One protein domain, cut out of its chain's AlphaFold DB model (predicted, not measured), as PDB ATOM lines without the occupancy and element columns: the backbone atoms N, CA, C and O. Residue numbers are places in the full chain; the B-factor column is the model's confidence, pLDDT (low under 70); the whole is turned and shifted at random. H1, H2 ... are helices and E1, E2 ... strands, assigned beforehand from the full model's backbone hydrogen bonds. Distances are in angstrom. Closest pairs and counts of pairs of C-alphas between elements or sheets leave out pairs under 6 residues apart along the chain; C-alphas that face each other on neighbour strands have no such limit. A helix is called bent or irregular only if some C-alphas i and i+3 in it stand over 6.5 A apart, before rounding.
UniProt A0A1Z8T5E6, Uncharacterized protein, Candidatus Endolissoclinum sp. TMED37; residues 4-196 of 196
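AT A GLANCE: This is residues 4 to 196 of the 196 residues of an uncharacterized protein of Candidatus Endolissoclinum sp. TMED37 (UniProt A0A1Z8T5E6). A strongly twisted sheet of five strands makes one end of the domain and three helices, H4, H5 and H8, make the other, with H9 reaching back from the end of H8 to the sheet's edge strand E5. Residues 157 to 168, of which 157 belongs to H7, stick out. The printed part has 193 residues, with nine named helices and five named strands in the order H1 H2 E1 E2 H3 E3 E4 H4 H5 H6 E5 H7 H8 H9. The sheet, in order E3, E1, E2, E4, E5, is mixed, and the class is mixed, helices and strands. The whole is compact, with a radius of gyration of the C-alphas of 17.2 A and spans of 47 by 43 by 35 A.

IN THESE COORDINATES: H1 is residues 4 to 9, from C-alpha 4 at (12.395, 13.550, -6.732), and H2 residues 13 to 16. E1 is residues 19 to 23, E2 28 to 30, H3 38 to 45, E3 52 to 55 and E4 62 to 67, 16.3 A long. H4, residues 70 to 85, spans 21.4 A; it is irregular, with C-alphas 73 and 76 7.5 A apart. H5 is residues 89 to 97, H6 120 to 124, E5 129 to 134, H7 144 to 157, 20.4 A long, and H8 174 to 183. H9, residues 185 to 194, ends at C-alpha 194, (19.053, -16.068, -16.538).

HOW THE PARTS SIT: E3 and E1 are antiparallel, with N 22 and O 52 2.8 A apart, as is the hairpin E1 and E2, N 30 and O 21 2.8 A. E2 and E4 are parallel, N 64 and O 29 2.9 A, as are E4 and E5, N 67 and O 133 2.8 A. E2, H3, E3 is a split strand-helix-strand unit, E1 between its two strands, its crossover right-handed; E4, H4 H5 H6, E5 is a strand-helix-strand unit of parallel neighbours. H1, H2, H3, H6, H7 and H9 only graze the sheet. H7, with residues 149 to 153 alone, touches H3; the closest C-alphas, Val 45 and Thr 152, are 6.5 A apart. H9 touches H6, closest C-alphas Cys 121 and Asp 187, 5.7 A. H5 and H8 touch at a shallow tilt of 11 degrees, the same way; the closest C-alphas, Lys 97 and Thr 183, are 6.4 A apart. Every O i to N i+4 pair is within hydrogen-bond range in H3, H5, H6 and H9, against 1 of 2 in H1, 10 of 12 in H4, 8 of 10 in H7 and 4 of 6 in H8; H2 is too short for one.

THE WHOLE: The C-alphas farthest apart, Glu 25 and Gln 175, are 47.9 A apart. The printed part has no cut. The links H5 to H6 and H7 to H8 are long. Residues 99 to 112, 156 to 175 and 196 are under pLDDT 70.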
ATOM      1  N   LYS A   4      13.438  12.703  -7.323       92.88
ATOM      2  CA  LYS A   4      12.395  13.550  -6.732       92.88
ATOM      3  C   LYS A   4      11.363  14.032  -7.757       92.88
ATOM      4  O   LYS A   4      10.180  14.062  -7.444       92.88
ATOM      5  N   ASP A   5      11.802  14.346  -8.975       93.44
ATOM      6  CA  ASP A   5      10.927  14.839 -10.035       93.44
ATOM      7  C   ASP A   5      10.121  13.668 -10.612       93.44
ATOM      8  O   ASP A   5       8.915  13.783 -10.794       93.44
ATOM      9  N   VAL A   6      10.760  12.501 -10.798       91.44
ATOM     10  CA  VAL A   6      10.080  11.274 -11.252       91.44
ATOM     11  C   VAL A   6       8.953  10.892 -10.293       91.44
ATOM     12  O   VAL A   6       7.857  10.591 -10.752       91.44
ATOM     13  N   LYS A   7       9.168  10.968  -8.971       89.88
ATOM     14  CA  LYS A   7       8.135  10.676  -7.956       89.88
ATOM     15  C   LYS A   7       6.881  11.550  -8.110       89.88
ATOM     16  O   LYS A   7       5.796  11.112  -7.744       89.88
ATOM     17  N   MET A   8       7.006  12.763  -8.651       88.62
ATOM     18  CA  MET A   8       5.871  13.671  -8.862       88.62
ATOM     19  C   MET A   8       5.064  13.350 -10.122       88.62
ATOM     20  O   MET A   8       3.907  13.750 -10.222       88.62
ATOM     21  N   VAL A   9       5.669  12.655 -11.088       87.25
ATOM     22  CA  VAL A   9       5.070  12.384 -12.401       87.25
ATOM     23  C   VAL A   9       5.096  10.901 -12.767       87.25
ATOM     24  O   VAL A   9       4.933  10.567 -13.932       87.25
ATOM     25  N   GLU A  10       5.277   9.992 -11.804       81.12
ATOM     26  CA  GLU A  10       5.471   8.555 -12.072       81.12
ATOM     27  C   GLU A  10       4.285   7.901 -12.803       81.12
ATOM     28  O   GLU A  10       4.470   6.917 -13.518       81.12
ATOM     29  N   SER A  11       3.087   8.484 -12.676       80.88
ATOM     30  CA  SER A  11       1.873   8.094 -13.400       80.88
ATOM     31  C   SER A  11       1.852   8.533 -14.869       80.88
ATOM     32  O   SER A  11       1.016   8.052 -15.635       80.88
ATOM     33  N   ASN A  12       2.751   9.430 -15.286       83.06
ATOM     34  CA  ASN A  12       2.913   9.820 -16.678       83.06
ATOM     35  C   ASN A  12       3.748   8.770 -17.419       83.06
ATOM     36  O   ASN A  12       4.973   8.737 -17.332       83.06
ATOM     37  N   TYR A  13       3.066   7.938 -18.196       79.44
ATOM     38  CA  TYR A  13       3.665   6.853 -18.964       79.44
ATOM     39  C   TYR A  13       4.739   7.293 -19.972       79.44
ATOM     40  O   TYR A  13       5.670   6.529 -20.237       79.44
ATOM     41  N   ASP A  14       4.684   8.529 -20.476       82.25
ATOM     42  CA  ASP A  14       5.650   9.014 -21.465       82.25
ATOM     43  C   ASP A  14       7.061   9.186 -20.902       82.25
ATOM     44  O   ASP A  14       8.030   9.040 -21.648       82.25
ATOM     45  N   ILE A  15       7.214   9.440 -19.595       85.62
ATOM     46  CA  ILE A  15       8.550   9.610 -19.000       85.62
ATOM     47  C   ILE A  15       9.348   8.308 -19.001       85.62
ATOM     48  O   ILE A  15      10.565   8.359 -18.893       85.62
ATOM     49  N   TRP A  16       8.660   7.164 -19.092       85.12
ATOM     50  CA  TRP A  16       9.253   5.829 -19.065       85.12
ATOM     51  C   TRP A  16       9.677   5.344 -20.461       85.12
ATOM     52  O   TRP A  16      10.290   4.282 -20.589       85.12
ATOM     53  N   ARG A  17       9.343   6.102 -21.516       80.88
ATOM     54  CA  ARG A  17       9.654   5.776 -22.913       80.88
ATOM     55  C   ARG A  17      11.159   5.840 -23.167       80.88
ATOM     56  O   ARG A  17      11.750   6.921 -23.164       80.88
ATOM     57  N   ASP A  18      11.750   4.683 -23.454       82.38
ATOM     58  CA  ASP A  18      13.178   4.509 -23.763       82.38
ATOM     59  C   ASP A  18      14.116   5.064 -22.685       82.38
ATOM     60  O   ASP A  18      15.244   5.474 -22.967       82.38
ATOM     61  N   THR A  19      13.637   5.122 -21.443       91.50
ATOM     62  CA  THR A  19      14.420   5.613 -20.312       91.50
ATOM     63  C   THR A  19      14.805   4.490 -19.374       91.50
ATOM     64  O   THR A  19      14.014   3.591 -19.084       91.50
ATOM     65  N   VAL A  20      15.994   4.623 -18.811       95.12
ATOM     66  CA  VAL A  20      16.529   3.764 -17.763       95.12
ATOM     67  C   VAL A  20      17.026   4.628 -16.617       95.12
ATOM     68  O   VAL A  20      17.287   5.823 -16.770       95.12
ATOM     69  N   TRP A  21      17.162   4.020 -15.448       97.38
ATOM     70  CA  TRP A  21      17.851   4.662 -14.342       97.38
ATOM     71  C   TRP A  21      19.353   4.526 -14.558       97.38
ATOM     72  O   TRP A  21      19.869   3.414 -14.532       97.38
ATOM     73  N   VAL A  22      20.060   5.634 -14.735       97.56
ATOM     74  CA  VAL A  22      21.508   5.679 -14.962       97.56
ATOM     75  C   VAL A  22      22.226   6.146 -13.701       97.56
ATOM     76  O   VAL A  22      21.862   7.162 -13.115       97.56
ATOM     77  N   ASN A  23      23.248   5.400 -13.286       97.62
ATOM     78  CA  ASN A  23      24.236   5.832 -12.304       97.62
ATOM     79  C   ASN A  23      25.556   6.069 -13.049       97.62
ATOM     80  O   ASN A  23      26.175   5.130 -13.560       97.62
ATOM     81  N   HIS A  24      25.966   7.334 -13.130       96.44
ATOM     82  CA  HIS A  24      27.160   7.739 -13.876       96.44
ATOM     83  C   HIS A  24      28.471   7.378 -13.172       96.44
ATOM     84  O   HIS A  24      29.453   7.080 -13.845       96.44
ATOM     85  N   GLU A  25      28.484   7.373 -11.838       96.69
ATOM     86  CA  GLU A  25      29.675   7.096 -11.026       96.69
ATOM     87  C   GLU A  25      30.179   5.659 -11.221       96.69
ATOM     88  O   GLU A  25      31.350   5.434 -11.517       96.69
ATOM     89  N   ASN A  26      29.272   4.687 -11.154       96.81
ATOM     90  CA  ASN A  26      29.559   3.258 -11.290       96.81
ATOM     91  C   ASN A  26      29.398   2.752 -12.732       96.81
ATOM     92  O   ASN A  26      29.597   1.565 -12.995       96.81
ATOM     93  N   ARG A  27      29.006   3.632 -13.667       96.00
ATOM     94  CA  ARG A  27      28.701   3.309 -15.072       96.00
ATOM     95  C   ARG A  27      27.687   2.166 -15.220       96.00
ATOM     96  O   ARG A  27      27.886   1.227 -15.994       96.00
ATOM     97  N   LYS A  28      26.588   2.237 -14.463       96.88
ATOM     98  CA  LYS A  28      25.518   1.224 -14.456       96.88
ATOM     99  C   LYS A  28      24.195   1.808 -14.917       96.88
ATOM    100  O   LYS A  28      23.911   2.977 -14.654       96.88
ATOM    101  N   PHE A  29      23.341   0.977 -15.506       97.44
ATOM    102  CA  PHE A  29      21.938   1.331 -15.712       97.44
ATOM    103  C   PHE A  29      20.979   0.234 -15.245       97.44
ATOM    104  O   PHE A  29      21.297  -0.952 -15.307       97.44
ATOM    105  N   PHE A  30      19.799   0.639 -14.781       97.19
ATOM    106  CA  PHE A  30      18.713  -0.240 -14.362       97.19
ATOM    107  C   PHE A  30      17.484  -0.046 -15.250       97.19
ATOM    108  O   PHE A  30      16.989   1.076 -15.397       97.19
ATOM    109  N   VAL A  31      16.971  -1.144 -15.808       95.12
ATOM    110  CA  VAL A  31      15.738  -1.136 -16.612       95.12
ATOM    111  C   VAL A  31      14.514  -1.275 -15.694       95.12
ATOM    112  O   VAL A  31      14.357  -2.315 -15.045       95.12
ATOM    113  N   PRO A  32      13.615  -0.273 -15.630       90.88
ATOM    114  CA  PRO A  32      12.486  -0.265 -14.703       90.88
ATOM    115  C   PRO A  32      11.297  -1.093 -15.220       90.88
ATOM    116  O   PRO A  32      10.243  -0.553 -15.546       90.88
ATOM    117  N   ILE A  33      11.436  -2.421 -15.271       90.94
ATOM    118  CA  ILE A  33      10.340  -3.308 -15.696       90.94
ATOM    119  C   ILE A  33       9.151  -3.186 -14.728       90.94
ATOM    120  O   ILE A  33       9.291  -3.361 -13.509       90.94
ATOM    121  N   TRP A  34       7.952  -2.946 -15.266       88.38
ATOM    122  CA  TRP A  34       6.725  -2.915 -14.469       88.38
ATOM    123  C   TRP A  34       6.527  -4.207 -13.681       88.38
ATOM    124  O   TRP A  34       6.696  -5.309 -14.213       88.38
ATOM    125  N   ARG A  35       6.101  -4.048 -12.420       86.50
ATOM    126  CA  ARG A  35       5.839  -5.133 -11.454       86.50
ATOM    127  C   ARG A  35       7.085  -5.912 -11.000       86.50
ATOM    128  O   ARG A  35       6.957  -6.812 -10.167       86.50
ATOM    129  N   ASN A  36       8.275  -5.484 -11.423       91.06
ATOM    130  CA  ASN A  36       9.558  -6.052 -11.007       91.06
ATOM    131  C   ASN A  36      10.323  -5.090 -10.094       91.06
ATOM    132  O   ASN A  36      11.506  -4.820 -10.274       91.06
ATOM    133  N   GLY A  37       9.626  -4.525  -9.107       87.44
ATOM    134  CA  GLY A  37      10.249  -3.633  -8.132       87.44
ATOM    135  C   GLY A  37      10.512  -2.211  -8.638       87.44
ATOM    136  O   GLY A  37      11.115  -1.444  -7.898       87.44
ATOM    137  N   SER A  38      10.020  -1.822  -9.824       88.75
ATOM    138  CA  SER A  38      10.194  -0.469 -10.388       88.75
ATOM    139  C   SER A  38       9.747   0.652  -9.437       88.75
ATOM    140  O   SER A  38      10.478   1.623  -9.239       88.75
ATOM    141  N   THR A  39       8.597   0.498  -8.770       87.75
ATOM    142  CA  THR A  39       8.123   1.447  -7.748       87.75
ATOM    143  C   THR A  39       9.064   1.491  -6.546       87.75
ATOM    144  O   THR A  39       9.443   2.567  -6.096       87.75
ATOM    145  N   THR A  40       9.494   0.336  -6.025       89.50
ATOM    146  CA  THR A  40      10.438   0.297  -4.894       89.50
ATOM    147  C   THR A  40      11.762   0.957  -5.266       89.50
ATOM    148  O   THR A  40      12.283   1.732  -4.465       89.50
ATOM    149  N   PHE A  41      12.252   0.708  -6.481       94.06
ATOM    150  CA  PHE A  41      13.465   1.313  -7.005       94.06
ATOM    151  C   PHE A  41      13.338   2.836  -7.068       94.06
ATOM    152  O   PHE A  41      14.147   3.556  -6.487       94.06
ATOM    153  N   THR A  42      12.273   3.333  -7.695       91.94
ATOM    154  CA  THR A  42      11.994   4.771  -7.825       91.94
ATOM    155  C   THR A  42      11.902   5.445  -6.461       91.94
ATOM    156  O   THR A  42      12.522   6.481  -6.237       91.94
ATOM    157  N   GLN A  43      11.183   4.833  -5.519       89.50
ATOM    158  CA  GLN A  43      10.892   5.450  -4.231       89.50
ATOM    159  C   GLN A  43      12.083   5.415  -3.260       89.50
ATOM    160  O   GLN A  43      12.314   6.396  -2.553       89.50
ATOM    161  N   ASN A  44      12.852   4.317  -3.240       90.25
ATOM    162  CA  ASN A  44      13.806   4.028  -2.156       90.25
ATOM    163  C   ASN A  44      15.252   3.797  -2.608       90.25
ATOM    164  O   ASN A  44      16.161   3.908  -1.788       90.25
ATOM    165  N   VAL A  45      15.476   3.435  -3.872       94.94
ATOM    166  CA  VAL A  45      16.818   3.095  -4.372       94.94
ATOM    167  C   VAL A  45      17.416   4.265  -5.132       94.94
ATOM    168  O   VAL A  45      18.544   4.655  -4.858       94.94
ATOM    169  N   SER A  46      16.659   4.824  -6.071       95.88
ATOM    170  CA  SER A  46      17.181   5.723  -7.096       95.88
ATOM    171  C   SER A  46      17.959   6.907  -6.507       95.88
ATOM    172  O   SER A  46      19.119   7.110  -6.841       95.88
ATOM    173  N   GLU A  47      17.370   7.628  -5.556       95.38
ATOM    174  CA  GLU A  47      17.993   8.777  -4.889       95.38
ATOM    175  C   GLU A  47      19.169   8.382  -3.995       95.38
ATOM    176  O   GLU A  47      20.238   8.983  -4.079       95.38
ATOM    177  N   LYS A  48      18.998   7.326  -3.192       95.44
ATOM    178  CA  LYS A  48      20.027   6.821  -2.271       95.44
ATOM    179  C   LYS A  48      21.297   6.389  -3.007       95.44
ATOM    180  O   LYS A  48      22.390   6.532  -2.474       95.44
ATOM    181  N   HIS A  49      21.132   5.857  -4.213       97.00
ATOM    182  CA  HIS A  49      22.204   5.291  -5.024       97.00
ATOM    183  C   HIS A  49      22.560   6.165  -6.228       97.00
ATOM    184  O   HIS A  49      23.092   5.653  -7.208       97.00
ATOM    185  N   GLY A  50      22.246   7.465  -6.198       97.12
ATOM    186  CA  GLY A  50      22.724   8.428  -7.198       97.12
ATOM    187  C   GLY A  50      22.250   8.170  -8.633       97.12
ATOM    188  O   GLY A  50      22.967   8.477  -9.583       97.12
ATOM    189  N   TYR A  51      21.069   7.578  -8.809       98.19
ATOM    190  CA  TYR A  51      20.475   7.348 -10.122       98.19
ATOM    191  C   TYR A  51      19.717   8.568 -10.639       98.19
ATOM    192  O   TYR A  51      19.041   9.273  -9.888       98.19
ATOM    193  N   VAL A  52      19.728   8.744 -11.958       97.12
ATOM    194  CA  VAL A  52      18.865   9.673 -12.696       97.12
ATOM    195  C   VAL A  52      18.126   8.928 -13.802       97.12
ATOM    196  O   VAL A  52      18.657   7.990 -14.382       97.12
ATOM    197  N   LEU A  53      16.883   9.307 -14.085       96.56
ATOM    198  CA  LEU A  53      16.102   8.706 -15.166       96.56
ATOM    199  C   LEU A  53      16.412   9.421 -16.483       96.56
ATOM    200  O   LEU A  53      16.157  10.622 -16.605       96.56
ATOM    201  N   GLU A  54      16.945   8.712 -17.468       95.44
ATOM    202  CA  GLU A  54      17.306   9.290 -18.765       95.44
ATOM    203  C   GLU A  54      17.321   8.249 -19.884       95.44
ATOM    204  O   GLU A  54      17.266   7.045 -19.641       95.44
ATOM    205  N   LYS A  55      17.390   8.718 -21.134       91.94
ATOM    206  CA  LYS A  55      17.596   7.839 -22.288       91.94
ATOM    207  C   LYS A  55      19.049   7.384 -22.323       91.94
ATOM    208  O   LYS A  55      19.941   8.235 -22.324       91.94
ATOM    209  N   LEU A  56      19.283   6.074 -22.389       86.06
ATOM    210  CA  LEU A  56      20.637   5.530 -22.461       86.06
ATOM    211  C   LEU A  56      21.285   5.934 -23.793       86.06
ATOM    212  O   LEU A  56      20.793   5.575 -24.858       86.06
ATOM    213  N   LYS A  57      22.376   6.700 -23.732       83.62
ATOM    214  CA  LYS A  57      23.141   7.127 -24.920       83.62
ATOM    215  C   LYS A  57      24.457   6.370 -25.089       83.62
ATOM    216  O   LYS A  57      24.973   6.293 -26.198       83.62
ATOM    217  N   ASP A  58      25.010   5.863 -23.990       84.88
ATOM    218  CA  ASP A  58      26.318   5.217 -23.942       84.88
ATOM    219  C   ASP A  58      26.157   3.711 -23.692       84.88
ATOM    220  O   ASP A  58      25.777   3.279 -22.603       84.88
ATOM    221  N   ASN A  59      26.485   2.908 -24.705       83.81
ATOM    222  CA  ASN A  59      26.375   1.447 -24.666       83.81
ATOM    223  C   ASN A  59      27.471   0.761 -23.836       83.81
ATOM    224  O   ASN A  59      27.439  -0.459 -23.676       83.81
ATOM    225  N   SER A  60      28.452   1.508 -23.329       90.56
ATOM    226  CA  SER A  60      29.504   0.958 -22.467       90.56
ATOM    227  C   SER A  60      29.103   0.868 -20.991       90.56
ATOM    228  O   SER A  60      29.882   0.374 -20.177       90.56
ATOM    229  N   TYR A  61      27.906   1.341 -20.628       94.69
ATOM    230  CA  TYR A  61      27.355   1.130 -19.293       94.69
ATOM    231  C   TYR A  61      26.878  -0.314 -19.150       94.69
ATOM    232  O   TYR A  61      26.333  -0.902 -20.083       94.69
ATOM    233  N   GLU A  62      27.035  -0.879 -17.957       95.50
ATOM    234  CA  GLU A  62      26.568  -2.236 -17.688       95.50
ATOM    235  C   GLU A  62      25.133  -2.219 -17.162       95.50
ATOM    236  O   GLU A  62      24.828  -1.600 -16.136       95.50
ATOM    237  N   GLY A  63      24.250  -2.915 -17.874       95.69
ATOM    238  CA  GLY A  63      22.840  -3.001 -17.530       95.69
ATOM    239  C   GLY A  63      22.537  -4.072 -16.498       95.69
ATOM    240  O   GLY A  63      23.111  -5.167 -16.521       95.69
ATOM    241  N   TYR A  64      21.562  -3.797 -15.642       97.12
ATOM    242  CA  TYR A  64      20.920  -4.812 -14.823       97.12
ATOM    243  C   TYR A  64      19.404  -4.637 -14.783       97.12
ATOM    244  O   TYR A  64      18.865  -3.548 -14.990       97.12
ATOM    245  N   ALA A  65      18.708  -5.738 -14.528       96.75
ATOM    246  CA  ALA A  65      17.260  -5.755 -14.411       96.75
ATOM    247  C   ALA A  65      16.819  -6.757 -13.349       96.75
ATOM    248  O   ALA A  65      17.400  -7.837 -13.200       96.75
ATOM    249  N   PHE A  66      15.749  -6.407 -12.643       96.00
ATOM    250  CA  PHE A  66      15.012  -7.362 -11.833       96.00
ATOM    251  C   PHE A  66      14.031  -8.108 -12.732       96.00
ATOM    252  O   PHE A  66      13.250  -7.488 -13.455       96.00
ATOM    253  N   ILE A  67      14.060  -9.434 -12.669       95.69
ATOM    254  CA  ILE A  67      13.102 -10.318 -13.329       95.69
ATOM    255  C   ILE A  67      12.428 -11.215 -12.300       95.69
ATOM    256  O   ILE A  67      12.945 -11.430 -11.203       95.69
ATOM    257  N   ARG A  68      11.237 -11.688 -12.638       93.06
ATOM    258  CA  ARG A  68      10.352 -12.446 -11.758       93.06
ATOM    259  C   ARG A  68       9.810 -13.668 -12.455       93.06
ATOM    260  O   ARG A  68       9.715 -13.682 -13.688       93.06
ATOM    261  N   ASP A  69       9.361 -14.622 -11.650       91.44
ATOM    262  CA  ASP A  69       8.468 -15.664 -12.123       91.44
ATOM    263  C   ASP A  69       7.253 -14.988 -12.794       91.44
ATOM    264  O   ASP A  69       6.586 -14.149 -12.166       91.44
ATOM    265  N   PRO A  70       6.969 -15.291 -14.074       91.62
ATOM    266  CA  PRO A  70       5.928 -14.591 -14.819       91.62
ATOM    267  C   PRO A  70       4.543 -14.682 -14.170       91.62
ATOM    268  O   PRO A  70       3.820 -13.684 -14.141       91.62
ATOM    269  N   VAL A  71       4.185 -15.825 -13.575       88.19
ATOM    270  CA  VAL A  71       2.908 -15.999 -12.865       88.19
ATOM    271  C   VAL A  71       2.863 -15.136 -11.608       88.19
ATOM    272  O   VAL A  71       1.859 -14.453 -11.374       88.19
ATOM    273  N   LEU A  72       3.930 -15.116 -10.803       86.50
ATOM    274  CA  LEU A  72       3.984 -14.273  -9.600       86.50
ATOM    275  C   LEU A  72       3.911 -12.784  -9.943       86.50
ATOM    276  O   LEU A  72       3.237 -12.022  -9.241       86.50
ATOM    277  N   ARG A  73       4.556 -12.382 -11.041       89.81
ATOM    278  CA  ARG A  73       4.549 -11.013 -11.563       89.81
ATOM    279  C   ARG A  73       3.156 -10.567 -12.002       89.81
ATOM    280  O   ARG A  73       2.710  -9.486 -11.605       89.81
ATOM    281  N   ILE A  74       2.493 -11.372 -12.837       89.56
ATOM    282  CA  ILE A  74       1.349 -10.919 -13.639       89.56
ATOM    283  C   ILE A  74      -0.011 -11.178 -12.990       89.56
ATOM    284  O   ILE A  74      -0.954 -10.442 -13.266       89.56
ATOM    285  N   LYS A  75      -0.130 -12.169 -12.092       86.25
ATOM    286  CA  LYS A  75      -1.430 -12.632 -11.569       86.25
ATOM    287  C   LYS A  75      -2.344 -11.514 -11.065       86.25
ATOM    288  O   LYS A  75      -3.508 -11.443 -11.436       86.25
ATOM    289  N   GLY A  76      -1.802 -10.611 -10.248       84.00
ATOM    290  CA  GLY A  76      -2.576  -9.509  -9.681       84.00
ATOM    291  C   GLY A  76      -2.985  -8.492 -10.741       84.00
ATOM    292  O   GLY A  76      -4.071  -7.929 -10.661       84.00
ATOM    293  N   GLN A  77      -2.136  -8.293 -11.751       87.69
ATOM    294  CA  GLN A  77      -2.414  -7.368 -12.839       87.69
ATOM    295  C   GLN A  77      -3.500  -7.909 -13.769       87.69
ATOM    296  O   GLN A  77      -4.401  -7.160 -14.122       87.69
ATOM    297  N   LEU A  78      -3.481  -9.209 -14.088       88.88
ATOM    298  CA  LEU A  78      -4.561  -9.847 -14.847       88.88
ATOM    299  C   LEU A  78      -5.912  -9.667 -14.146       88.88
ATOM    300  O   LEU A  78      -6.870  -9.256 -14.793       88.88
ATOM    301  N   SER A  79      -5.982  -9.891 -12.829       84.44
ATOM    302  CA  SER A  79      -7.221  -9.697 -12.061       84.44
ATOM    303  C   SER A  79      -7.696  -8.242 -12.062       84.44
ATOM    304  O   SER A  79      -8.889  -7.978 -12.207       84.44
ATOM    305  N   VAL A  80      -6.776  -7.283 -11.913       85.00
ATOM    306  CA  VAL A  80      -7.110  -5.851 -11.956       85.00
ATOM    307  C   VAL A  80      -7.621  -5.457 -13.339       85.00
ATOM    308  O   VAL A  80      -8.689  -4.853 -13.426       85.00
ATOM    309  N   THR A  81      -6.911  -5.825 -14.406       86.06
ATOM    310  CA  THR A  81      -7.301  -5.489 -15.778       86.06
ATOM    311  C   THR A  81      -8.617  -6.164 -16.159       86.06
ATOM    312  O   THR A  81      -9.508  -5.482 -16.649       86.06
ATOM    313  N   SER A  82      -8.794  -7.453 -15.848       84.81
ATOM    314  CA  SER A  82     -10.053  -8.188 -16.052       84.81
ATOM    315  C   SER A  82     -11.244  -7.449 -15.437       84.81
ATOM    316  O   SER A  82     -12.236  -7.191 -16.117       84.81
ATOM    317  N   ARG A  83     -11.116  -7.014 -14.178       84.19
ATOM    318  CA  ARG A  83     -12.169  -6.262 -13.489       84.19
ATOM    319  C   ARG A  83     -12.426  -4.894 -14.121       84.19
ATOM    320  O   ARG A  83     -13.581  -4.527 -14.300       84.19
ATOM    321  N   LEU A  84     -11.374  -4.126 -14.407       83.06
ATOM    322  CA  LEU A  84     -11.509  -2.760 -14.931       83.06
ATOM    323  C   LEU A  84     -12.075  -2.730 -16.352       83.06
ATOM    324  O   LEU A  84     -12.808  -1.808 -16.689       83.06
ATOM    325  N   GLN A  85     -11.743  -3.735 -17.158       81.94
ATOM    326  CA  GLN A  85     -12.155  -3.837 -18.559       81.94
ATOM    327  C   GLN A  85     -13.428  -4.673 -18.740       81.94
ATOM    328  O   GLN A  85     -13.917  -4.802 -19.856       81.94
ATOM    329  N   ASN A  86     -13.977  -5.235 -17.653       82.44
ATOM    330  CA  ASN A  86     -15.113  -6.157 -17.681       82.44
ATOM    331  C   ASN A  86     -14.896  -7.332 -18.662       82.44
ATOM    332  O   ASN A  86     -15.778  -7.684 -19.442       82.44
ATOM    333  N   MET A  87     -13.695  -7.915 -18.618       84.31
ATOM    334  CA  MET A  87     -13.252  -9.042 -19.445       84.31
ATOM    335  C   MET A  87     -12.918 -10.237 -18.553       84.31
ATOM    336  O   MET A  87     -12.473 -10.074 -17.418       84.31
ATOM    337  N   THR A  88     -13.052 -11.451 -19.063       86.50
ATOM    338  CA  THR A  88     -12.477 -12.652 -18.450       86.50
ATOM    339  C   THR A  88     -10.949 -12.643 -18.551       86.50
ATOM    340  O   THR A  88     -10.361 -11.990 -19.413       86.50
ATOM    341  N   ILE A  89     -10.276 -13.414 -17.691       86.44
ATOM    342  CA  ILE A  89      -8.813 -13.574 -17.743       86.44
ATOM    343  C   ILE A  89      -8.360 -14.107 -19.110       86.44
ATOM    344  O   ILE A  89      -7.359 -13.636 -19.643       86.44
ATOM    345  N   ASN A  90      -9.121 -15.029 -19.709       86.38
ATOM    346  CA  ASN A  90      -8.821 -15.568 -21.035       86.38
ATOM    347  C   ASN A  90      -8.903 -14.495 -22.122       86.38
ATOM    348  O   ASN A  90      -8.001 -14.411 -22.947       86.38
ATOM    349  N   GLU A  91      -9.927 -13.641 -22.103       85.69
ATOM    350  CA  GLU A  91     -10.041 -12.532 -23.060       85.69
ATOM    351  C   GLU A  91      -8.886 -11.532 -22.902       85.69
ATOM    352  O   GLU A  91      -8.340 -11.056 -23.898       85.69
ATOM    353  N   VAL A  92      -8.455 -11.254 -21.663       86.62
ATOM    354  CA  VAL A  92      -7.262 -10.428 -21.413       86.62
ATOM    355  C   VAL A  92      -6.017 -11.103 -21.998       86.62
ATOM    356  O   VAL A  92      -5.261 -10.458 -22.719       86.62
ATOM    357  N   LEU A  93      -5.801 -12.395 -21.752       87.31
ATOM    358  CA  LEU A  93      -4.634 -13.120 -22.272       87.31
ATOM    359  C   LEU A  93      -4.628 -13.206 -23.805       87.31
ATOM    360  O   LEU A  93      -3.586 -12.996 -24.424       87.31
ATOM    361  N   GLU A  94      -5.779 -13.430 -24.435       83.88
ATOM    362  CA  GLU A  94      -5.888 -13.454 -25.897       83.88
ATOM    363  C   GLU A  94      -5.602 -12.086 -26.526       83.88
ATOM    364  O   GLU A  94      -4.925 -12.015 -27.550       83.88
ATOM    365  N   SER A  95      -6.008 -10.987 -25.883       80.50
ATOM    366  CA  SER A  95      -5.672  -9.633 -26.353       80.50
ATOM    367  C   SER A  95      -4.179  -9.286 -26.237       80.50
ATOM    368  O   SER A  95      -3.678  -8.442 -26.981       80.50
ATOM    369  N   ILE A  96      -3.450  -9.933 -25.316       82.25
ATOM    370  CA  ILE A  96      -1.991  -9.795 -25.191       82.25
ATOM    371  C   ILE A  96      -1.305 -10.501 -26.364       82.25
ATOM    372  O   ILE A  96      -0.369  -9.941 -26.935       82.25
ATOM    373  N   LYS A  97      -1.776 -11.701 -26.734       79.88
ATOM    374  CA  LYS A  97      -1.246 -12.476 -27.872       79.88
ATOM    375  C   LYS A  97      -1.571 -11.830 -29.217       79.88
ATOM    376  O   LYS A  97      -0.717 -11.790 -30.097       79.88
ATOM    377  N   ASN A  98      -2.800 -11.340 -29.358       74.50
ATOM    378  CA  ASN A  98      -3.356 -10.804 -30.595       74.50
ATOM    379  C   ASN A  98      -3.780  -9.344 -30.389       74.50
ATOM    380  O   ASN A  98      -4.977  -9.052 -30.296       74.50
ATOM    381  N   PRO A  99      -2.823  -8.409 -30.285       65.62
ATOM    382  CA  PRO A  99      -3.161  -7.009 -30.108       65.62
ATOM    383  C   PRO A  99      -3.922  -6.492 -31.336       65.62
ATOM    384  O   PRO A  99      -3.450  -6.606 -32.467       65.62
ATOM    385  N   ILE A 100      -5.122  -5.943 -31.119       57.12
ATOM    386  CA  ILE A 100      -5.952  -5.386 -32.195       57.12
ATOM    387  C   ILE A 100      -5.202  -4.194 -32.806       57.12
ATOM    388  O   ILE A 100      -4.941  -3.205 -32.126       57.12
ATOM    389  N   ALA A 101      -4.864  -4.299 -34.094       48.19
ATOM    390  CA  ALA A 101      -4.036  -3.339 -34.829       48.19
ATOM    391  C   ALA A 101      -4.720  -1.990 -35.137       48.19
ATOM    392  O   ALA A 101      -4.106  -1.123 -35.757       48.19
ATOM    393  N   ASP A 102      -5.977  -1.795 -34.730       43.78
ATOM    394  CA  ASP A 102      -6.735  -0.593 -35.065       43.78
ATOM    395  C   ASP A 102      -6.782   0.383 -33.887       43.78
ATOM    396  O   ASP A 102      -7.609   0.280 -32.985       43.78
ATOM    397  N   THR A 103      -5.814   1.299 -33.848       41.31
ATOM    398  CA  THR A 103      -5.968   2.684 -33.372       41.31
ATOM    399  C   THR A 103      -4.640   3.423 -33.537       41.31
ATOM    400  O   THR A 103      -3.560   2.918 -33.247       41.31
ATOM    401  N   LYS A 104      -4.732   4.660 -34.025       40.75
ATOM    402  CA  LYS A 104      -3.662   5.562 -34.486       40.75
ATOM    403  C   LYS A 104      -2.637   6.030 -33.418       40.75
ATOM    404  O   LYS A 104      -2.092   7.116 -33.555       40.75
ATOM    405  N   ASN A 105      -2.349   5.241 -32.379       38.47
ATOM    406  CA  ASN A 105      -1.399   5.544 -31.292       38.47
ATOM    407  C   ASN A 105      -0.405   4.385 -31.054       38.47
ATOM    408  O   ASN A 105      -0.126   3.981 -29.927       38.47
ATOM    409  N   LEU A 106       0.116   3.825 -32.144       40.62
ATOM    410  CA  LEU A 106       0.723   2.492 -32.213       40.62
ATOM    411  C   LEU A 106       2.206   2.398 -31.800       40.62
ATOM    412  O   LEU A 106       2.877   1.455 -32.197       40.62
ATOM    413  N   GLU A 107       2.745   3.323 -31.002       45.19
ATOM    414  CA  GLU A 107       4.199   3.335 -30.741       45.19
ATOM    415  C   GLU A 107       4.646   3.290 -29.278       45.19
ATOM    416  O   GLU A 107       5.839   3.421 -29.022       45.19
ATOM    417  N   LEU A 108       3.765   3.040 -28.299       44.06
ATOM    418  CA  LEU A 108       4.265   2.880 -26.923       44.06
ATOM    419  C   LEU A 108       3.841   1.614 -26.187       44.06
ATOM    420  O   LEU A 108       4.641   1.048 -25.440       44.06
ATOM    421  N   TYR A 109       2.639   1.109 -26.442       47.34
ATOM    422  CA  TYR A 109       2.149  -0.091 -25.778       47.34
ATOM    423  C   TYR A 109       1.427  -0.958 -26.795       47.34
ATOM    424  O   TYR A 109       0.309  -0.660 -27.190       47.34
ATOM    425  N   LYS A 110       2.043  -2.081 -27.186       45.72
ATOM    426  CA  LYS A 110       1.359  -3.132 -27.957       45.72
ATOM    427  C   LYS A 110       0.112  -3.674 -27.227       45.72
ATOM    428  O   LYS A 110      -0.654  -4.409 -27.825       45.72
ATOM    429  N   HIS A 111      -0.123  -3.308 -25.963       50.84
ATOM    430  CA  HIS A 111      -1.306  -3.679 -25.192       50.84
ATOM    431  C   HIS A 111      -2.150  -2.436 -24.892       50.84
ATOM    432  O   HIS A 111      -1.859  -1.697 -23.955       50.84
ATOM    433  N   ASN A 112      -3.225  -2.237 -25.655       58.59
ATOM    434  CA  ASN A 112      -4.194  -1.153 -25.444       58.59
ATOM    435  C   ASN A 112      -4.990  -1.267 -24.121       58.59
ATOM    436  O   ASN A 112      -5.774  -0.377 -23.811       58.59
ATOM    437  N   LEU A 113      -4.811  -2.344 -23.341       72.31
ATOM    438  CA  LEU A 113      -5.553  -2.578 -22.095       72.31
ATOM    439  C   LEU A 113      -4.844  -2.045 -20.850       72.31
ATOM    440  O   LEU A 113      -5.468  -1.390 -20.020       72.31
ATOM    441  N   ASP A 114      -3.563  -2.378 -20.684       78.56
ATOM    442  CA  ASP A 114      -2.774  -1.973 -19.523       78.56
ATOM    443  C   ASP A 114      -1.266  -2.125 -19.821       78.56
ATOM    444  O   ASP A 114      -0.813  -3.234 -20.129       78.56
ATOM    445  N   PRO A 115      -0.449  -1.058 -19.710       80.38
ATOM    446  CA  PRO A 115       0.992  -1.126 -19.962       80.38
ATOM    447  C   PRO A 115       1.742  -2.057 -18.994       80.38
ATOM    448  O   PRO A 115       2.823  -2.550 -19.328       80.38
ATOM    449  N   HIS A 116       1.179  -2.353 -17.819       85.94
ATOM    450  CA  HIS A 116       1.754  -3.291 -16.852       85.94
ATOM    451  C   HIS A 116       1.650  -4.754 -17.309       85.94
ATOM    452  O   HIS A 116       2.315  -5.610 -16.722       85.94
ATOM    453  N   LEU A 117       0.855  -5.047 -18.349       87.81
ATOM    454  CA  LEU A 117       0.754  -6.379 -18.951       87.81
ATOM    455  C   LEU A 117       1.880  -6.696 -19.943       87.81
ATOM    456  O   LEU A 117       2.043  -7.851 -20.332       87.81
ATOM    457  N   ARG A 118       2.689  -5.698 -20.320       85.94
ATOM    458  CA  ARG A 118       3.847  -5.875 -21.204       85.94
ATOM    459  C   ARG A 118       4.804  -6.946 -20.664       85.94
ATOM    460  O   ARG A 118       5.099  -6.987 -19.464       85.94
ATOM    461  N   THR A 119       5.308  -7.804 -21.548       89.06
ATOM    462  CA  THR A 119       6.248  -8.889 -21.207       89.06
ATOM    463  C   THR A 119       7.591  -8.345 -20.703       89.06
ATOM    464  O   THR A 119       8.003  -7.243 -21.067       89.06
ATOM    465  N   GLN A 120       8.284  -9.104 -19.853       92.31
ATOM    466  CA  GLN A 120       9.632  -8.771 -19.378       92.31
ATOM    467  C   GLN A 120      10.622  -8.752 -20.547       92.31
ATOM    468  O   GLN A 120      11.422  -7.824 -20.643       92.31
ATOM    469  N   CYS A 121      10.525  -9.718 -21.465       91.50
ATOM    470  CA  CYS A 121      11.365  -9.784 -22.663       91.50
ATOM    471  C   CYS A 121      11.245  -8.522 -23.514       91.50
ATOM    472  O   CYS A 121      12.259  -7.907 -23.834       91.50
ATOM    473  N   SER A 122      10.023  -8.069 -23.808       87.44
ATOM    474  CA  SER A 122       9.847  -6.853 -24.611       87.44
ATOM    475  C   SER A 122      10.355  -5.599 -23.901       87.44
ATOM    476  O   SER A 122      10.748  -4.651 -24.567       87.44
ATOM    477  N   PHE A 123      10.354  -5.551 -22.563       87.69
ATOM    478  CA  PHE A 123      10.963  -4.451 -21.804       87.69
ATOM    479  C   PHE A 123      12.484  -4.393 -21.944       87.69
ATOM    480  O   PHE A 123      13.064  -3.316 -21.853       87.69
ATOM    481  N   LEU A 124      13.107  -5.556 -22.102       91.44
ATOM    482  CA  LEU A 124      14.556  -5.725 -22.117       91.44
ATOM    483  C   LEU A 124      15.132  -5.719 -23.536       91.44
ATOM    484  O   LEU A 124      16.346  -5.636 -23.699       91.44
ATOM    485  N   GLU A 125      14.270  -5.781 -24.550       88.56
ATOM    486  CA  GLU A 125      14.644  -5.690 -25.956       88.56
ATOM    487  C   GLU A 125      15.481  -4.428 -26.221       88.56
ATOM    488  O   GLU A 125      15.130  -3.323 -25.810       88.56
ATOM    489  N   GLY A 126      16.629  -4.607 -26.880       87.06
ATOM    490  CA  GLY A 126      17.566  -3.524 -27.192       87.06
ATOM    491  C   GLY A 126      18.509  -3.114 -26.053       87.06
ATOM    492  O   GLY A 126      19.473  -2.395 -26.311       87.06
ATOM    493  N   TYR A 127      18.309  -3.596 -24.822       90.19
ATOM    494  CA  TYR A 127      19.216  -3.310 -23.711       90.19
ATOM    495  C   TYR A 127      20.286  -4.392 -23.542       90.19
ATOM    496  O   TYR A 127      19.997  -5.585 -23.443       90.19
ATOM    497  N   ASN A 128      21.544  -3.966 -23.419       90.00
ATOM    498  CA  ASN A 128      22.648  -4.858 -23.079       90.00
ATOM    499  C   ASN A 128      22.695  -5.115 -21.561       90.00
ATOM    500  O   ASN A 128      23.349  -4.393 -20.805       90.00
ATOM    501  N   ILE A 129      21.958  -6.128 -21.105       94.31
ATOM    502  CA  ILE A 129      21.859  -6.481 -19.684       94.31
ATOM    503  C   ILE A 129      22.908  -7.526 -19.316       94.31
ATOM    504  O   ILE A 129      22.856  -8.670 -19.770       94.31
ATOM    505  N   LYS A 130      23.822  -7.142 -18.425       95.25
ATOM    506  CA  LYS A 130      24.846  -8.021 -17.855       95.25
ATOM    507  C   LYS A 130      24.328  -8.794 -16.642       95.25
ATOM    508  O   LYS A 130      24.672  -9.960 -16.472       95.25
ATOM    509  N   TYR A 131      23.481  -8.177 -15.812       96.00
ATOM    510  CA  TYR A 131      22.995  -8.793 -14.573       96.00
ATOM    511  C   TYR A 131      21.468  -8.909 -14.543       96.00
ATOM    512  O   TYR A 131      20.753  -7.924 -14.389       96.00
ATOM    513  N   TYR A 132      20.969 -10.140 -14.589       96.38
ATOM    514  CA  TYR A 132      19.561 -10.454 -14.343       96.38
ATOM    515  C   TYR A 132      19.397 -10.917 -12.901       96.38
ATOM    516  O   TYR A 132      20.079 -11.847 -12.474       96.38
ATOM    517  N   ARG A 133      18.530 -10.258 -12.134       95.31
ATOM    518  CA  ARG A 133      18.332 -10.554 -10.711       95.31
ATOM    519  C   ARG A 133      16.922 -11.058 -10.458       95.31
ATOM    520  O   ARG A 133      15.959 -10.382 -10.803       95.31
ATOM    521  N   ASN A 134      16.810 -12.226  -9.830       94.69
ATOM    522  CA  ASN A 134      15.523 -12.783  -9.439       94.69
ATOM    523  C   ASN A 134      14.955 -11.985  -8.273       94.69
ATOM    524  O   ASN A 134      15.460 -12.097  -7.162       94.69
ATOM    525  N   LEU A 135      13.911 -11.199  -8.510       92.62
ATOM    526  CA  LEU A 135      13.290 -10.436  -7.433       92.62
ATOM    527  C   LEU A 135      12.555 -11.335  -6.433       92.62
ATOM    528  O   LEU A 135      12.419 -10.955  -5.284       92.62
ATOM    529  N   ASP A 136      12.107 -12.523  -6.843       90.50
ATOM    530  CA  ASP A 136      11.420 -13.464  -5.952       90.50
ATOM    531  C   ASP A 136      12.400 -14.246  -5.052       90.50
ATOM    532  O   ASP A 136      11.979 -14.928  -4.119       90.50
ATOM    533  N   ASN A 137      13.704 -14.169  -5.334       91.06
ATOM    534  CA  ASN A 137      14.778 -14.737  -4.518       91.06
ATOM    535  C   ASN A 137      16.090 -13.996  -4.816       91.06
ATOM    536  O   ASN A 137      16.947 -14.495  -5.557       91.06
ATOM    537  N   LEU A 138      16.209 -12.769  -4.300       91.62
ATOM    538  CA  LEU A 138      17.361 -11.917  -4.577       91.62
ATOM    539  C   LEU A 138      18.644 -12.547  -4.024       91.62
ATOM    540  O   LEU A 138      18.724 -12.940  -2.864       91.62
ATOM    541  N   LYS A 139      19.673 -12.597  -4.869       92.38
ATOM    542  CA  LYS A 139      21.024 -13.040  -4.515       92.38
ATOM    543  C   LYS A 139      22.036 -12.003  -4.969       92.38
ATOM    544  O   LYS A 139      21.866 -11.411  -6.041       92.38
ATOM    545  N   TYR A 140      23.089 -11.846  -4.176       94.69
ATOM    546  CA  TYR A 140      24.228 -11.006  -4.517       94.69
ATOM    547  C   TYR A 140      24.927 -11.467  -5.797       94.69
ATOM    548  O   TYR A 140      24.823 -12.617  -6.233       94.69
ATOM    549  N   THR A 141      25.615 -10.519  -6.409       93.44
ATOM    550  CA  THR A 141      26.251 -10.610  -7.722       93.44
ATOM    551  C   THR A 141      27.769 -10.587  -7.640       93.44
ATOM    552  O   THR A 141      28.421 -10.998  -8.598       93.44
ATOM    553  N   GLY A 142      28.324 -10.094  -6.528       94.50
ATOM    554  CA  GLY A 142      29.738  -9.758  -6.388       94.50
ATOM    555  C   GLY A 142      30.093  -8.375  -6.946       94.50
ATOM    556  O   GLY A 142      31.228  -7.933  -6.789       94.50
ATOM    557  N   ASP A 143      29.149  -7.678  -7.585       96.81
ATOM    558  CA  ASP A 143      29.293  -6.274  -7.956       96.81
ATOM    559  C   ASP A 143      28.858  -5.394  -6.780       96.81
ATOM    560  O   ASP A 143      27.685  -5.372  -6.413       96.81
ATOM    561  N   LEU A 144      29.811  -4.660  -6.199       96.94
ATOM    562  CA  LEU A 144      29.601  -3.887  -4.968       96.94
ATOM    563  C   LEU A 144      28.434  -2.897  -5.071       96.94
ATOM    564  O   LEU A 144      27.683  -2.722  -4.110       96.94
ATOM    565  N   HIS A 145      28.259  -2.259  -6.232       97.56
ATOM    566  CA  HIS A 145      27.188  -1.285  -6.424       97.56
ATOM    567  C   HIS A 145      25.827  -1.977  -6.495       97.56
ATOM    568  O   HIS A 145      24.904  -1.607  -5.767       97.56
ATOM    569  N   ILE A 146      25.700  -3.017  -7.324       97.12
ATOM    570  CA  ILE A 146      24.442  -3.770  -7.461       97.12
ATOM    571  C   ILE A 146      24.077  -4.467  -6.144       97.12
ATOM    572  O   ILE A 146      22.905  -4.480  -5.767       97.12
ATOM    573  N   ASP A 147      25.055  -4.982  -5.406       97.31
ATOM    574  CA  ASP A 147      24.825  -5.635  -4.116       97.31
ATOM    575  C   ASP A 147      24.314  -4.632  -3.067       97.31
ATOM    576  O   ASP A 147      23.355  -4.924  -2.352       97.31
ATOM    577  N   SER A 148      24.813  -3.390  -3.074       96.69
ATOM    578  CA  SER A 148      24.281  -2.320  -2.214       96.69
ATOM    579  C   SER A 148      22.840  -1.899  -2.575       96.69
ATOM    580  O   SER A 148      22.033  -1.512  -1.710       96.69
ATOM    581  N   VAL A 149      22.476  -1.994  -3.860       96.56
ATOM    582  CA  VAL A 149      21.094  -1.821  -4.326       96.56
ATOM    583  C   VAL A 149      20.223  -2.963  -3.804       96.56
ATOM    584  O   VAL A 149      19.136  -2.702  -3.279       96.56
ATOM    585  N   ILE A 150      20.702  -4.208  -3.891       95.31
ATOM    586  CA  ILE A 150      20.014  -5.400  -3.376       95.31
ATOM    587  C   ILE A 150      19.753  -5.273  -1.875       95.31
ATOM    588  O   ILE A 150      18.615  -5.486  -1.456       95.31
ATOM    589  N   ASP A 151      20.727  -4.821  -1.082       95.00
ATOM    590  CA  ASP A 151      20.532  -4.571   0.354       95.00
ATOM    591  C   ASP A 151      19.355  -3.625   0.606       95.00
ATOM    592  O   ASP A 151      18.499  -3.855   1.460       95.00
ATOM    593  N   THR A 152      19.267  -2.557  -0.188       94.25
ATOM    594  CA  THR A 152      18.187  -1.570  -0.061       94.25
ATOM    595  C   THR A 152      16.830  -2.152  -0.460       94.25
ATOM    596  O   THR A 152      15.819  -1.829   0.169       94.25
ATOM    597  N   MET A 153      16.796  -3.030  -1.466       91.25
ATOM    598  CA  MET A 153      15.585  -3.751  -1.868       91.25
ATOM    599  C   MET A 153      15.118  -4.728  -0.773       91.25
ATOM    600  O   MET A 153      13.937  -4.718  -0.419       91.25
ATOM    601  N   MET A 154      16.037  -5.500  -0.182       86.19
ATOM    602  CA  MET A 154      15.750  -6.511   0.848       86.19
ATOM    603  C   MET A 154      15.306  -5.912   2.191       86.19
ATOM    604  O   MET A 154      14.412  -6.454   2.843       86.19
ATOM    605  N   ILE A 155      15.856  -4.760   2.601       78.31
ATOM    606  CA  ILE A 155      15.466  -4.076   3.853       78.31
ATOM    607  C   ILE A 155      13.953  -3.800   3.909       78.31
ATOM    608  O   ILE A 155      13.364  -3.781   4.993       78.31
ATOM    609  N   LYS A 156      13.301  -3.589   2.759       63.47
ATOM    610  CA  LYS A 156      11.855  -3.348   2.697       63.47
ATOM    611  C   LYS A 156      11.034  -4.636   2.731       63.47
ATOM    612  O   LYS A 156       9.959  -4.611   3.323       63.47
ATOM    613  N   GLU A 157      11.507  -5.740   2.154       55.06
ATOM    614  CA  GLU A 157      10.787  -7.024   2.226       55.06
ATOM    615  C   GLU A 157      10.611  -7.486   3.677       55.06
ATOM    616  O   GLU A 157       9.540  -7.956   4.041       55.06
ATOM    617  N   LEU A 158      11.589  -7.199   4.542       51.41
ATOM    618  CA  LEU A 158      11.490  -7.438   5.987       51.41
ATOM    619  C   LEU A 158      10.491  -6.514   6.715       51.41
ATOM    620  O   LEU A 158      10.072  -6.823   7.827       51.41
ATOM    621  N   ARG A 159      10.113  -5.371   6.122       46.06
ATOM    622  CA  ARG A 159       9.192  -4.374   6.714       46.06
ATOM    623  C   ARG A 159       7.785  -4.409   6.116       46.06
ATOM    624  O   ARG A 159       6.867  -3.820   6.686       46.06
ATOM    625  N   ALA A 160       7.601  -5.063   4.973       48.47
ATOM    626  CA  ALA A 160       6.296  -5.286   4.376       48.47
ATOM    627  C   ALA A 160       5.600  -6.434   5.120       48.47
ATOM    628  O   ALA A 160       5.717  -7.597   4.749       48.47
ATOM    629  N   ASN A 161       4.873  -6.098   6.186       35.84
ATOM    630  CA  ASN A 161       3.950  -7.031   6.824       35.84
ATOM    631  C   ASN A 161       2.985  -7.558   5.741       35.84
ATOM    632  O   ASN A 161       2.371  -6.734   5.050       35.84
ATOM    633  N   PRO A 162       2.839  -8.880   5.541       39.59
ATOM    634  CA  PRO A 162       1.845  -9.387   4.615       39.59
ATOM    635  C   PRO A 162       0.483  -9.057   5.216       39.59
ATOM    636  O   PRO A 162       0.056  -9.700   6.167       39.59
ATOM    637  N   ASN A 163      -0.189  -8.025   4.706       36.16
ATOM    638  CA  ASN A 163      -1.589  -7.793   5.036       36.16
ATOM    639  C   ASN A 163      -2.369  -9.044   4.595       36.16
ATOM    640  O   ASN A 163      -2.467  -9.279   3.389       36.16
ATOM    641  N   PRO A 164      -2.945  -9.847   5.513       38.50
ATOM    642  CA  PRO A 164      -3.667 -11.065   5.146       38.50
ATOM    643  C   PRO A 164      -5.074 -10.771   4.602       38.50
ATOM    644  O   PRO A 164      -5.836 -11.691   4.328       38.50
ATOM    645  N   GLY A 165      -5.452  -9.496   4.479       39.97
ATOM    646  CA  GLY A 165      -6.818  -9.073   4.194       39.97
ATOM    647  C   GLY A 165      -6.914  -8.192   2.960       39.97
ATOM    648  O   GLY A 165      -7.075  -6.985   3.093       39.97
ATOM    649  N   GLN A 166      -6.853  -8.790   1.771       40.66
ATOM    650  CA  GLN A 166      -7.550  -8.273   0.589       40.66
ATOM    651  C   GLN A 166      -8.128  -9.459  -0.191       40.66
ATOM    652  O   GLN A 166      -7.435 -10.127  -0.950       40.66
ATOM    653  N   ASP A 167      -9.398  -9.730   0.103       40.56
ATOM    654  CA  ASP A 167     -10.383 -10.506  -0.649       40.56
ATOM    655  C   ASP A 167      -9.894 -11.678  -1.514       40.56
ATOM    656  O   ASP A 167      -9.566 -11.569  -2.697       40.56
ATOM    657  N   LEU A 168     -10.040 -12.856  -0.910       40.47
ATOM    658  CA  LEU A 168     -10.170 -14.176  -1.521       40.47
ATOM    659  C   LEU A 168     -11.401 -14.261  -2.462       40.47
ATOM    660  O   LEU A 168     -12.340 -15.016  -2.221       40.47
ATOM    661  N   LYS A 169     -11.423 -13.488  -3.556       44.16
ATOM    662  CA  LYS A 169     -12.434 -13.632  -4.627       44.16
ATOM    663  C   LYS A 169     -11.894 -13.762  -6.050       44.16
ATOM    664  O   LYS A 169     -12.688 -13.842  -6.978       44.16
ATOM    665  N   PHE A 170     -10.580 -13.888  -6.240       52.94
ATOM    666  CA  PHE A 170     -10.001 -14.138  -7.565       52.94
ATOM    667  C   PHE A 170      -8.909 -15.210  -7.487       52.94
ATOM    668  O   PHE A 170      -7.716 -14.906  -7.491       52.94
ATOM    669  N   LEU A 171      -9.316 -16.479  -7.373       57.03
ATOM    670  CA  LEU A 171      -8.402 -17.592  -7.629       57.03
ATOM    671  C   LEU A 171      -8.167 -17.662  -9.143       57.03
ATOM    672  O   LEU A 171      -9.105 -17.919  -9.892       57.03
ATOM    673  N   ILE A 172      -6.922 -17.467  -9.578       62.19
ATOM    674  CA  ILE A 172      -6.495 -17.931 -10.902       62.19
ATOM    675  C   ILE A 172      -6.636 -19.452 -10.888       62.19
ATOM    676  O   ILE A 172      -6.045 -20.124 -10.036       62.19
ATOM    677  N   LEU A 173      -7.464 -19.993 -11.777       62.81
ATOM    678  CA  LEU A 173      -7.694 -21.427 -11.855       62.81
ATOM    679  C   LEU A 173      -6.484 -22.103 -12.506       62.81
ATOM    680  O   LEU A 173      -5.743 -21.505 -13.283       62.81
ATOM    681  N   ARG A 174      -6.294 -23.398 -12.240       68.31
ATOM    682  CA  ARG A 174      -5.185 -24.176 -12.823       68.31
ATOM    683  C   ARG A 174      -5.179 -24.153 -14.360       68.31
ATOM    684  O   ARG A 174      -4.120 -24.247 -14.969       68.31
ATOM    685  N   GLN A 175      -6.352 -24.026 -14.976       67.31
ATOM    686  CA  GLN A 175      -6.497 -23.878 -16.426       67.31
ATOM    687  C   GLN A 175      -5.919 -22.548 -16.945       67.31
ATOM    688  O   GLN A 175      -5.297 -22.527 -18.004       67.31
ATOM    689  N   ASP A 176      -6.029 -21.475 -16.161       77.69
ATOM    690  CA  ASP A 176      -5.520 -20.150 -16.515       77.69
ATOM    691  C   ASP A 176      -3.988 -20.118 -16.414       77.69
ATOM    692  O   ASP A 176      -3.331 -19.431 -17.188       77.69
ATOM    693  N   TRP A 177      -3.389 -20.906 -15.510       82.25
ATOM    694  CA  TRP A 177      -1.929 -21.040 -15.405       82.25
ATOM    695  C   TRP A 177      -1.280 -21.522 -16.692       82.25
ATOM    696  O   TRP A 177      -0.303 -20.926 -17.130       82.25
ATOM    697  N   LYS A 178      -1.841 -22.556 -17.325       83.69
ATOM    698  CA  LYS A 178      -1.310 -23.045 -18.600       83.69
ATOM    699  C   LYS A 178      -1.383 -21.957 -19.675       83.69
ATOM    700  O   LYS A 178      -0.434 -21.767 -20.426       83.69
ATOM    701  N   LEU A 179      -2.482 -21.203 -19.708       85.81
ATOM    702  CA  LEU A 179      -2.647 -20.112 -20.661       85.81
ATOM    703  C   LEU A 179      -1.679 -18.950 -20.386       85.81
ATOM    704  O   LEU A 179      -1.156 -18.354 -21.327       85.81
ATOM    705  N   ILE A 180      -1.395 -18.648 -19.116       88.56
ATOM    706  CA  ILE A 180      -0.370 -17.672 -18.721       88.56
ATOM    707  C   ILE A 180       1.015 -18.156 -19.156       88.56
ATOM    708  O   ILE A 180       1.750 -17.379 -19.757       88.56
ATOM    709  N   GLU A 181       1.363 -19.422 -18.916       88.44
ATOM    710  CA  GLU A 181       2.632 -20.011 -19.367       88.44
ATOM    711  C   GLU A 181       2.803 -19.931 -20.885       88.44
ATOM    712  O   GLU A 181       3.880 -19.587 -21.363       88.44
ATOM    713  N   GLU A 182       1.744 -20.194 -21.649       89.56
ATOM    714  CA  GLU A 182       1.759 -20.067 -23.108       89.56
ATOM    715  C   GLU A 182       1.893 -18.604 -23.557       89.56
ATOM    716  O   GLU A 182       2.684 -18.306 -24.450       89.56
ATOM    717  N   THR A 183       1.162 -17.683 -22.923       89.56
ATOM    718  CA  THR A 183       1.172 -16.245 -23.259       89.56
ATOM    719  C   THR A 183       2.507 -15.582 -22.914       89.56
ATOM    720  O   THR A 183       3.004 -14.751 -23.666       89.56
ATOM    721  N   PHE A 184       3.115 -15.971 -21.792       92.12
ATOM    722  CA  PHE A 184       4.376 -15.432 -21.274       92.12
ATOM    723  C   PHE A 184       5.539 -16.418 -21.459       92.12
ATOM    724  O   PHE A 184       6.500 -16.410 -20.688       92.12
ATOM    725  N   LYS A 185       5.475 -17.277 -22.485       93.69
ATOM    726  CA  LYS A 185       6.464 -18.339 -22.729       93.69
ATOM    727  C   LYS A 185       7.897 -17.811 -22.791       93.69
ATOM    728  O   LYS A 185       8.796 -18.406 -22.203       93.69
ATOM    729  N   GLU A 186       8.110 -16.694 -23.480       93.31
ATOM    730  CA  GLU A 186       9.433 -16.071 -23.596       93.31
ATOM    731  C   GLU A 186       9.941 -15.551 -22.249       93.31
ATOM    732  O   GLU A 186      11.106 -15.756 -21.923       93.31
ATOM    733  N   ASP A 187       9.067 -14.963 -21.426       94.44
ATOM    734  CA  ASP A 187       9.430 -14.522 -20.077       94.44
ATOM    735  C   ASP A 187       9.813 -15.715 -19.188       94.44
ATOM    736  O   ASP A 187      10.722 -15.604 -18.366       94.44
ATOM    737  N   TYR A 188       9.156 -16.868 -19.354       94.62
ATOM    738  CA  TYR A 188       9.528 -18.100 -18.654       94.62
ATOM    739  C   TYR A 188      10.894 -18.629 -19.086       94.62
ATOM    740  O   TYR A 188      11.660 -19.090 -18.238       94.62
ATOM    741  N   ILE A 189      11.202 -18.575 -20.384       94.94
ATOM    742  CA  ILE A 189      12.519 -18.948 -20.916       94.94
ATOM    743  C   ILE A 189      13.581 -18.008 -20.342       94.94
ATOM    744  O   ILE A 189      14.528 -18.481 -19.716       94.94
ATOM    745  N   LEU A 190      13.364 -16.693 -20.444       94.62
ATOM    746  CA  LEU A 190      14.232 -15.673 -19.859       94.62
ATOM    747  C   LEU A 190      14.482 -15.942 -18.373       94.62
ATOM    748  O   LEU A 190      15.629 -15.958 -17.929       94.62
ATOM    749  N   PHE A 191      13.418 -16.170 -17.602       94.50
ATOM    750  CA  PHE A 191      13.523 -16.419 -16.171       94.50
ATOM    751  C   PHE A 191      14.340 -17.680 -15.875       94.50
ATOM    752  O   PHE A 191      15.259 -17.627 -15.067       94.50
ATOM    753  N   LYS A 192      14.085 -18.797 -16.563       93.12
ATOM    754  CA  LYS A 192      14.814 -20.057 -16.335       93.12
ATOM    755  C   LYS A 192      16.282 -19.995 -16.759       93.12
ATOM    756  O   LYS A 192      17.129 -20.576 -16.086       93.12
ATOM    757  N   GLU A 193      16.588 -19.317 -17.860       93.31
ATOM    758  CA  GLU A 193      17.949 -19.254 -18.401       93.31
ATOM    759  C   GLU A 193      18.841 -18.256 -17.661       93.31
ATOM    760  O   GLU A 193      20.052 -18.456 -17.589       93.31
ATOM    761  N   LYS A 194      18.272 -17.169 -17.124       88.69
ATOM    762  CA  LYS A 194      19.053 -16.068 -16.538       88.69
ATOM    763  C   LYS A 194      19.165 -16.096 -15.013       88.69
ATOM    764  O   LYS A 194      19.986 -15.355 -14.479       88.69
ATOM    765  N   ILE A 195      18.359 -16.905 -14.320       81.50
ATOM    766  CA  ILE A 195      18.279 -16.955 -12.844       81.50
ATOM    767  C   ILE A 195      19.020 -18.153 -12.215       81.50
ATOM    768  O   ILE A 195      18.873 -18.407 -11.021       81.50
ATOM    769  N   GLN A 196      19.845 -18.873 -12.982       56.62
ATOM    770  CA  GLN A 196      20.685 -19.952 -12.437       56.62
ATOM    771  C   GLN A 196      21.617 -19.458 -11.317       56.62
ATOM    772  O   GLN A 196      22.289 -18.419 -11.513       56.62
TER     773      GLN A 196